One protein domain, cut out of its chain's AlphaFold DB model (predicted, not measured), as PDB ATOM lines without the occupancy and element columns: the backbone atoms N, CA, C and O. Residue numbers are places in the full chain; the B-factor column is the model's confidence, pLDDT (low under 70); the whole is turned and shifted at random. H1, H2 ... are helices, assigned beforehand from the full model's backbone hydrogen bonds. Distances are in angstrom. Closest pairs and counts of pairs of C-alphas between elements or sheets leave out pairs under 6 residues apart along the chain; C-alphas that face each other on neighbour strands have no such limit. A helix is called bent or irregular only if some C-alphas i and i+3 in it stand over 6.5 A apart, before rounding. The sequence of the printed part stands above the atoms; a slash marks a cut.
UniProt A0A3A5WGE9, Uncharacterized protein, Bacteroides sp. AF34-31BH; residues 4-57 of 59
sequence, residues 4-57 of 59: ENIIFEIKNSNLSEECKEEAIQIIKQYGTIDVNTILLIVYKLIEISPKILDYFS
ATOM      1  N   GLU A   4     151.097 174.919 142.918       88.00
ATOM      2  CA  GLU A   4     151.771 173.683 143.322       88.00
ATOM      3  C   GLU A   4     150.774 172.550 143.578       88.00
ATOM      4  O   GLU A   4     150.964 171.452 143.056       88.00
ATOM      5  N   ASN A   5     149.667 172.830 144.272       90.00
ATOM      6  CA  ASN A   5     148.610 171.849 144.516       90.00
ATOM      7  C   ASN A   5     147.946 171.396 143.208       90.00
ATOM      8  O   ASN A   5     147.679 170.216 143.033       90.00
ATOM      9  N   ILE A   6     147.730 172.305 142.253       87.06
ATOM     10  CA  ILE A   6     147.141 171.954 140.948       87.06
ATOM     11  C   ILE A   6     148.091 171.054 140.141       87.06
ATOM     12  O   ILE A   6     147.660 170.057 139.567       87.06
ATOM     13  N   ILE A   7     149.392 171.364 140.123       92.69
ATOM     14  CA  ILE A   7     150.401 170.523 139.455       92.69
ATOM     15  C   ILE A   7     150.486 169.140 140.114       92.69
ATOM     16  O   ILE A   7     150.663 168.142 139.415       92.69
ATOM     17  N   PHE A   8     150.361 169.071 141.441       95.00
ATOM     18  CA  PHE A   8     150.349 167.810 142.178       95.00
ATOM     19  C   PHE A   8     149.168 166.919 141.768       95.00
ATOM     20  O   PHE A   8     149.380 165.754 141.440       95.00
ATOM     21  N   GLU A   9     147.951 167.461 141.706       94.44
ATOM     22  CA  GLU A   9     146.768 166.707 141.267       94.44
ATOM     23  C   GLU A   9     146.902 166.212 139.814       94.44
ATOM     24  O   GLU A   9     146.596 165.058 139.519       94.44
ATOM     25  N   ILE A  10     147.444 167.036 138.905       92.81
ATOM     26  CA  ILE A  10     147.655 166.649 137.497       92.81
ATOM     27  C   ILE A  10     148.605 165.450 137.390       92.81
ATOM     28  O   ILE A  10     148.302 164.483 136.686       92.81
ATOM     29  N   LYS A  11     149.730 165.476 138.117       94.62
ATOM     30  CA  LYS A  11     150.716 164.383 138.104       94.62
ATOM     31  C   LYS A  11     150.126 163.053 138.575       94.62
ATOM     32  O   LYS A  11     150.466 162.012 138.015       94.62
ATOM     33  N   ASN A  12     149.234 163.104 139.563       96.81
ATOM     34  CA  ASN A  12     148.609 161.926 140.168       96.81
ATOM     35  C   ASN A  12     147.316 161.472 139.466       96.81
ATOM     36  O   ASN A  12     146.689 160.510 139.901       96.81
ATOM     37  N   SER A  13     146.906 162.141 138.388       95.38
ATOM     38  CA  SER A  13     145.727 161.755 137.612       95.38
ATOM     39  C   SER A  13     145.980 160.544 136.702       95.38
ATOM     40  O   SER A  13     147.120 160.199 136.381       95.38
ATOM     41  N   ASN A  14     144.893 159.945 136.208       96.88
ATOM     42  CA  ASN A  14     144.928 158.842 135.239       96.88
ATOM     43  C   ASN A  14     145.056 159.312 133.774       96.88
ATOM     44  O   ASN A  14     144.769 158.544 132.859       96.88
ATOM     45  N   LEU A  15     145.428 160.575 133.536       92.00
ATOM     46  CA  LEU A  15     145.687 161.087 132.189       92.00
ATOM     47  C   LEU A  15     146.945 160.446 131.587       92.00
ATOM     48  O   LEU A  15     147.796 159.925 132.312       92.00
ATOM     49  N   SER A  16     147.084 160.524 130.264       92.62
ATOM     50  CA  SER A  16     148.348 160.186 129.608       92.62
ATOM     51  C   SER A  16     149.452 161.153 130.045       92.62
ATOM     52  O   SER A  16     149.186 162.301 130.406       92.62
ATOM     53  N   GLU A  17     150.704 160.698 129.992       94.44
ATOM     54  CA  GLU A  17     151.852 161.540 130.350       94.44
ATOM     55  C   GLU A  17     151.956 162.781 129.450       94.44
ATOM     56  O   GLU A  17     152.196 163.872 129.955       94.44
ATOM     57  N   GLU A  18     151.638 162.652 128.157       91.50
ATOM     58  CA  GLU A  18     151.538 163.778 127.216       91.50
ATOM     59  C   GLU A  18     150.533 164.838 127.700       91.50
ATOM     60  O   GLU A  18     150.879 166.010 127.853       91.50
ATOM     61  N   CYS A  19     149.315 164.427 128.069       83.25
ATOM     62  CA  CYS A  19     148.303 165.356 128.572       83.25
ATOM     63  C   CYS A  19     148.707 165.999 129.909       83.25
ATOM     64  O   CYS A  19     148.365 167.154 130.175       83.25
ATOM     65  N   LYS A  20     149.433 165.276 130.772       94.06
ATOM     66  CA  LYS A  20     149.964 165.840 132.023       94.06
ATOM     67  C   LYS A  20     151.024 166.901 131.742       94.06
ATOM     68  O   LYS A  20     151.015 167.949 132.389       94.06
ATOM     69  N   GLU A  21     151.925 166.645 130.799       92.38
ATOM     70  CA  GLU A  21     152.975 167.585 130.409       92.38
ATOM     71  C   GLU A  21     152.390 168.880 129.840       92.38
ATOM     72  O   GLU A  21     152.755 169.962 130.312       92.38
ATOM     73  N   GLU A  22     151.428 168.784 128.922       83.69
ATOM     74  CA  GLU A  22     150.718 169.937 128.353       83.69
ATOM     75  C   GLU A  22     149.997 170.755 129.432       83.69
ATOM     76  O   GLU A  22     150.182 171.972 129.543       83.69
ATOM     77  N   ALA A  23     149.227 170.089 130.300       81.19
ATOM     78  CA  ALA A  23     148.490 170.753 131.368       81.19
ATOM     79  C   ALA A  23     149.431 171.470 132.352       81.19
ATOM     80  O   ALA A  23     149.176 172.606 132.762       81.19
ATOM     81  N   ILE A  24     150.565 170.854 132.700       88.88
ATOM     82  CA  ILE A  24     151.577 171.475 133.564       88.88
ATOM     83  C   ILE A  24     152.237 172.671 132.870       88.88
ATOM     84  O   ILE A  24     152.507 173.671 133.540       88.88
ATOM     85  N   GLN A  25     152.503 172.610 131.562       83.19
ATOM     86  CA  GLN A  25     153.054 173.742 130.811       83.19
ATOM     87  C   GLN A  25     152.100 174.943 130.816       83.19
ATOM     88  O   GLN A  25     152.533 176.059 131.107       83.19
ATOM     89  N   ILE A  26     150.802 174.713 130.611       79.69
ATOM     90  CA  ILE A  26     149.771 175.760 130.662       79.69
ATOM     91  C   ILE A  26     149.694 176.380 132.062       79.69
ATOM     92  O   ILE A  26     149.761 177.600 132.217       79.69
ATOM     93  N   ILE A  27     149.639 175.556 133.113       82.12
ATOM     94  CA  ILE A  27     149.610 176.041 134.500       82.12
ATOM     95  C   ILE A  27     150.903 176.789 134.855       82.12
ATOM     96  O   ILE A  27     150.870 177.782 135.585       82.12
ATOM     97  N   LYS A  28     152.058 176.376 134.316       81.12
ATOM     98  CA  LYS A  28     153.334 177.097 134.455       81.12
ATOM     99  C   LYS A  28     153.308 178.471 133.792       81.12
ATOM    100  O   LYS A  28     153.885 179.390 134.372       81.12
ATOM    101  N   GLN A  29     152.607 178.616 132.673       70.75
ATOM    102  CA  GLN A  29     152.402 179.889 131.979       70.75
ATOM    103  C   GLN A  29     151.294 180.754 132.608       70.75
ATOM    104  O   GLN A  29     151.243 181.968 132.404       70.75
ATOM    105  N   TYR A  30     150.431 180.149 133.426       61.97
ATOM    106  CA  TYR A  30     149.408 180.865 134.173       61.97
ATOM    107  C   TYR A  30     150.066 181.853 135.151       61.97
ATOM    108  O   TYR A  30     150.758 181.452 136.098       61.97
ATOM    109  N   GLY A  31     149.877 183.147 134.867       62.62
ATOM    110  CA  GLY A  31     150.427 184.282 135.614       62.62
ATOM    111  C   GLY A  31     151.762 184.853 135.111       62.62
ATOM    112  O   GLY A  31     152.236 185.809 135.715       62.62
ATOM    113  N   THR A  32     152.384 184.314 134.052       62.91
ATOM    114  CA  THR A  32     153.720 184.768 133.593       62.91
ATOM    115  C   THR A  32     153.738 185.607 132.323       62.91
ATOM    116  O   THR A  32     154.766 186.224 132.052       62.91
ATOM    117  N   ILE A  33     152.648 185.702 131.562       63.66
ATOM    118  CA  ILE A  33     152.579 186.665 130.461       63.66
ATOM    119  C   ILE A  33     151.319 187.499 130.626       63.66
ATOM    120  O   ILE A  33     150.202 187.004 130.490       63.66
ATOM    121  N   ASP A  34     151.518 188.772 130.960       72.12
ATOM    122  CA  ASP A  34     150.447 189.755 130.924       72.12
ATOM    123  C   ASP A  34     149.888 189.796 129.498       72.12
ATOM    124  O   ASP A  34     150.638 189.937 128.527       72.12
ATOM    125  N   VAL A  35     148.572 189.663 129.362       65.69
ATOM    126  CA  VAL A  35     147.883 189.688 128.066       65.69
ATOM    127  C   VAL A  35     148.226 190.969 127.304       65.69
ATOM    128  O   VAL A  35     148.367 190.929 126.083       65.69
ATOM    129  N   ASN A  36     148.481 192.079 128.007       70.75
ATOM    130  CA  ASN A  36     148.935 193.317 127.370       70.75
ATOM    131  C   ASN A  36     150.324 193.175 126.729       70.75
ATOM    132  O   ASN A  36     150.590 193.768 125.687       70.75
ATOM    133  N   THR A  37     151.206 192.364 127.314       74.19
ATOM    134  CA  THR A  37     152.535 192.074 126.761       74.19
ATOM    135  C   THR A  37     152.434 191.175 125.531       74.19
ATOM    136  O   THR A  37     153.093 191.451 124.529       74.19
ATOM    137  N   ILE A  38     151.569 190.153 125.558       79.38
ATOM    138  CA  ILE A  38     151.278 189.326 124.370       79.38
ATOM    139  C   ILE A  38     150.744 190.212 123.245       79.38
ATOM    140  O   ILE A  38     151.236 190.160 122.120       79.38
ATOM    141  N   LEU A  39     149.776 191.069 123.564       77.44
ATOM    142  CA  LEU A  39     149.142 191.959 122.604       77.44
ATOM    143  C   LEU A  39     150.144 192.945 121.984       77.44
ATOM    144  O   LEU A  39     150.146 193.134 120.770       77.44
ATOM    145  N   LEU A  40     151.044 193.523 122.786       78.50
ATOM    146  CA  LEU A  40     152.100 194.411 122.291       78.50
ATOM    147  C   LEU A  40     153.052 193.693 121.322       78.50
ATOM    148  O   LEU A  40     153.457 194.266 120.311       78.50
ATOM    149  N   ILE A  41     153.417 192.446 121.625       82.44
ATOM    150  CA  ILE A  41     154.274 191.629 120.760       82.44
ATOM    151  C   ILE A  41     153.563 191.344 119.434       82.44
ATOM    152  O   ILE A  41     154.162 191.515 118.375       82.44
ATOM    153  N   VAL A  42     152.278 190.986 119.481       83.75
ATOM    154  CA  VAL A  42     151.464 190.746 118.282       83.75
ATOM    155  C   VAL A  42     151.368 192.004 117.417       83.75
ATOM    156  O   VAL A  42     151.587 191.915 116.212       83.75
ATOM    157  N   TYR A  43     151.136 193.184 118.003       83.56
ATOM    158  CA  TYR A  43     151.100 194.436 117.239       83.56
ATOM    159  C   TYR A  43     152.416 194.724 116.513       83.56
ATOM    160  O   TYR A  43     152.402 194.987 115.313       83.56
ATOM    161  N   LYS A  44     153.555 194.595 117.204       84.31
ATOM    162  CA  LYS A  44     154.881 194.793 116.592       84.31
ATOM    163  C   LYS A  44     155.142 193.827 115.436       84.31
ATOM    164  O   LYS A  44     155.770 194.198 114.452       84.31
ATOM    165  N   LEU A  45     154.664 192.589 115.542       83.38
ATOM    166  CA  LEU A  45     154.789 191.600 114.472       83.38
ATOM    167  C   LEU A  45     153.908 191.948 113.262       83.38
ATOM    168  O   LEU A  45     154.371 191.834 112.130       83.38
ATOM    169  N   ILE A  46     152.680 192.426 113.482       83.19
ATOM    170  CA  ILE A  46     151.778 192.869 112.404       83.19
ATOM    171  C   ILE A  46     152.348 194.086 111.667       83.19
ATOM    172  O   ILE A  46     152.274 194.135 110.439       83.19
ATOM    173  N   GLU A  47     152.945 195.041 112.390       86.62
ATOM    174  CA  GLU A  47     153.614 196.208 111.794       86.62
ATOM    175  C   GLU A  47     154.761 195.808 110.857       86.62
ATOM    176  O   GLU A  47     154.948 196.431 109.813       86.62
ATOM    177  N   ILE A  48     155.511 194.757 111.204       86.81
ATOM    178  CA  ILE A  48     156.577 194.215 110.351       86.81
ATOM    179  C   ILE A  48     155.978 193.577 109.096       86.81
ATOM    180  O   ILE A  48     156.444 193.829 107.983       86.81
ATOM    181  N   SER A  49     154.972 192.718 109.263       89.62
ATOM    182  CA  SER A  49     154.231 192.148 108.143       89.62
ATOM    183  C   SER A  49     152.917 191.523 108.612       89.62
ATOM    184  O   SER A  49     152.942 190.579 109.408       89.62
ATOM    185  N   PRO A  50     151.768 191.915 108.035       83.25
ATOM    186  CA  PRO A  50     150.489 191.294 108.370       83.25
ATOM    187  C   PRO A  50     150.435 189.804 107.987       83.25
ATOM    188  O   PRO A  50     149.685 189.050 108.599       83.25
ATOM    189  N   LYS A  51     151.278 189.346 107.047       86.88
ATOM    190  CA  LYS A  51     151.376 187.929 106.640       86.88
ATOM    191  C   LYS A  51     151.936 187.017 107.734       86.88
ATOM    192  O   LYS A  51     151.838 185.803 107.629       86.88
ATOM    193  N   ILE A  52     152.532 187.575 108.793       83.62
ATOM    194  CA  ILE A  52     152.991 186.784 109.946       83.62
ATOM    195  C   ILE A  52     151.804 186.109 110.652       83.62
ATOM    196  O   ILE A  52     151.971 185.029 111.215       83.62
ATOM    197  N   LEU A  53     150.596 186.676 110.572       79.50
ATOM    198  CA  LEU A  53     149.392 186.044 111.121       79.50
ATOM    199  C   LEU A  53     149.044 184.723 110.414       79.50
ATOM    200  O   LEU A  53     148.499 183.818 111.047       79.50
ATOM    201  N   ASP A  54     149.445 184.559 109.150       83.88
ATOM    202  CA  ASP A  54     149.239 183.319 108.392       83.88
ATOM    203  C   ASP A  54     150.031 182.146 109.005       83.88
ATOM    204  O   ASP A  54     149.610 180.997 108.908       83.88
ATOM    205  N   TYR A  55     151.148 182.423 109.694       76.88
ATOM    206  CA  TYR A  55     151.961 181.415 110.393       76.88
ATOM    207  C   TYR A  55     151.301 180.906 111.685       76.88
ATOM    208  O   TYR A  55     151.480 179.750 112.058       76.88
ATOM    209  N   PHE A  56     150.524 181.756 112.363       71.81
ATOM    210  CA  PHE A  56     149.787 181.409 113.586       71.81
ATOM    211  C   PHE A  56     148.364 180.920 113.316       71.81
ATOM    212  O   PHE A  56     147.631 180.602 114.254       71.81
ATOM    213  N   SER A  57     147.965 180.868 112.046       67.25
ATOM    214  CA  SER A  57     146.690 180.296 111.633       67.25
ATOM    215  C   SER A  57     146.720 178.791 111.918       67.25
ATOM    216  O   SER A  57     147.234 178.009 111.121       67.25
TER     217      SER A  57
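AT A GLANCE: This is residues 4 to 57 of the 59 residues of an uncharacterized protein of Bacteroides sp. AF34-31BH (UniProt A0A3A5WGE9). Two separate helical pairs are strung along one open, thin chain: a hairpin of H1 and H2 at one end, and at the other H3, which turns at its far end into the short H4. Residues 30 to 34 bridge the two pairs, which have no contact with each other, and the middle is empty. The printed part has 54 residues with four named helices, H1, H2, H3 and H4 in that order, no named strand, and is all helix. It is extended, with a radius of gyration of the C-alphas of 16.1 A and spans of 45 by 21 by 8 A.

IN THESE COORDINATES: Find C-alpha 4 at (151.771, 173.683, 143.322), where H1, residues 4 to 11, begins. Next comes H2, residues 17 to 29, 18.4 A from first to last C-alpha. From C-alpha 35 at (147.883, 189.688, 128.066), H3 runs 20.2 A through residues 35 to 48. H4, residues 50 to 55, ends at C-alpha 55 at (151.961, 181.415, 110.393); it is neither bent nor irregular, but only just: C-alphas 50 and 53 are 6.0 A apart.

HOW THE PARTS SIT: Look first at the helical hairpin: H1 and H2 touch, their closest C-alphas, those of Ile 10 and Lys 20, being 6.0 A apart. They run opposite ways at a shallow tilt of 19 degrees. H2 and H3 are apart. H3, with residues 45 to 46 alone, only just touches H4, with 3 pairs of C-alphas within 8 A, and only at the corner; the closest C-alphas are those of Ile 46 and Ile 52, at 6.7 A. Their tilt is steep, 67 degrees, opposite ways. In H1, H2 and H3 every O i to N i+4 pair is within hydrogen-bond range; in H4 0 of 2 are, beside 3 of 3 O i to N i+3 pairs.

THE WHOLE: The C-alphas of Asn 14 and Glu 47, the two farthest apart, are 45.0 A apart. The printed part has no cut, and its three links are tight. Residues 13 to 18 stand free, as do residues 29 to 41, of which 35 to 41 belong to H3. The mean pLDDT of the printed part is 83.0; look for values under 70 at residues 30 to 33, 35 and 57 of this model.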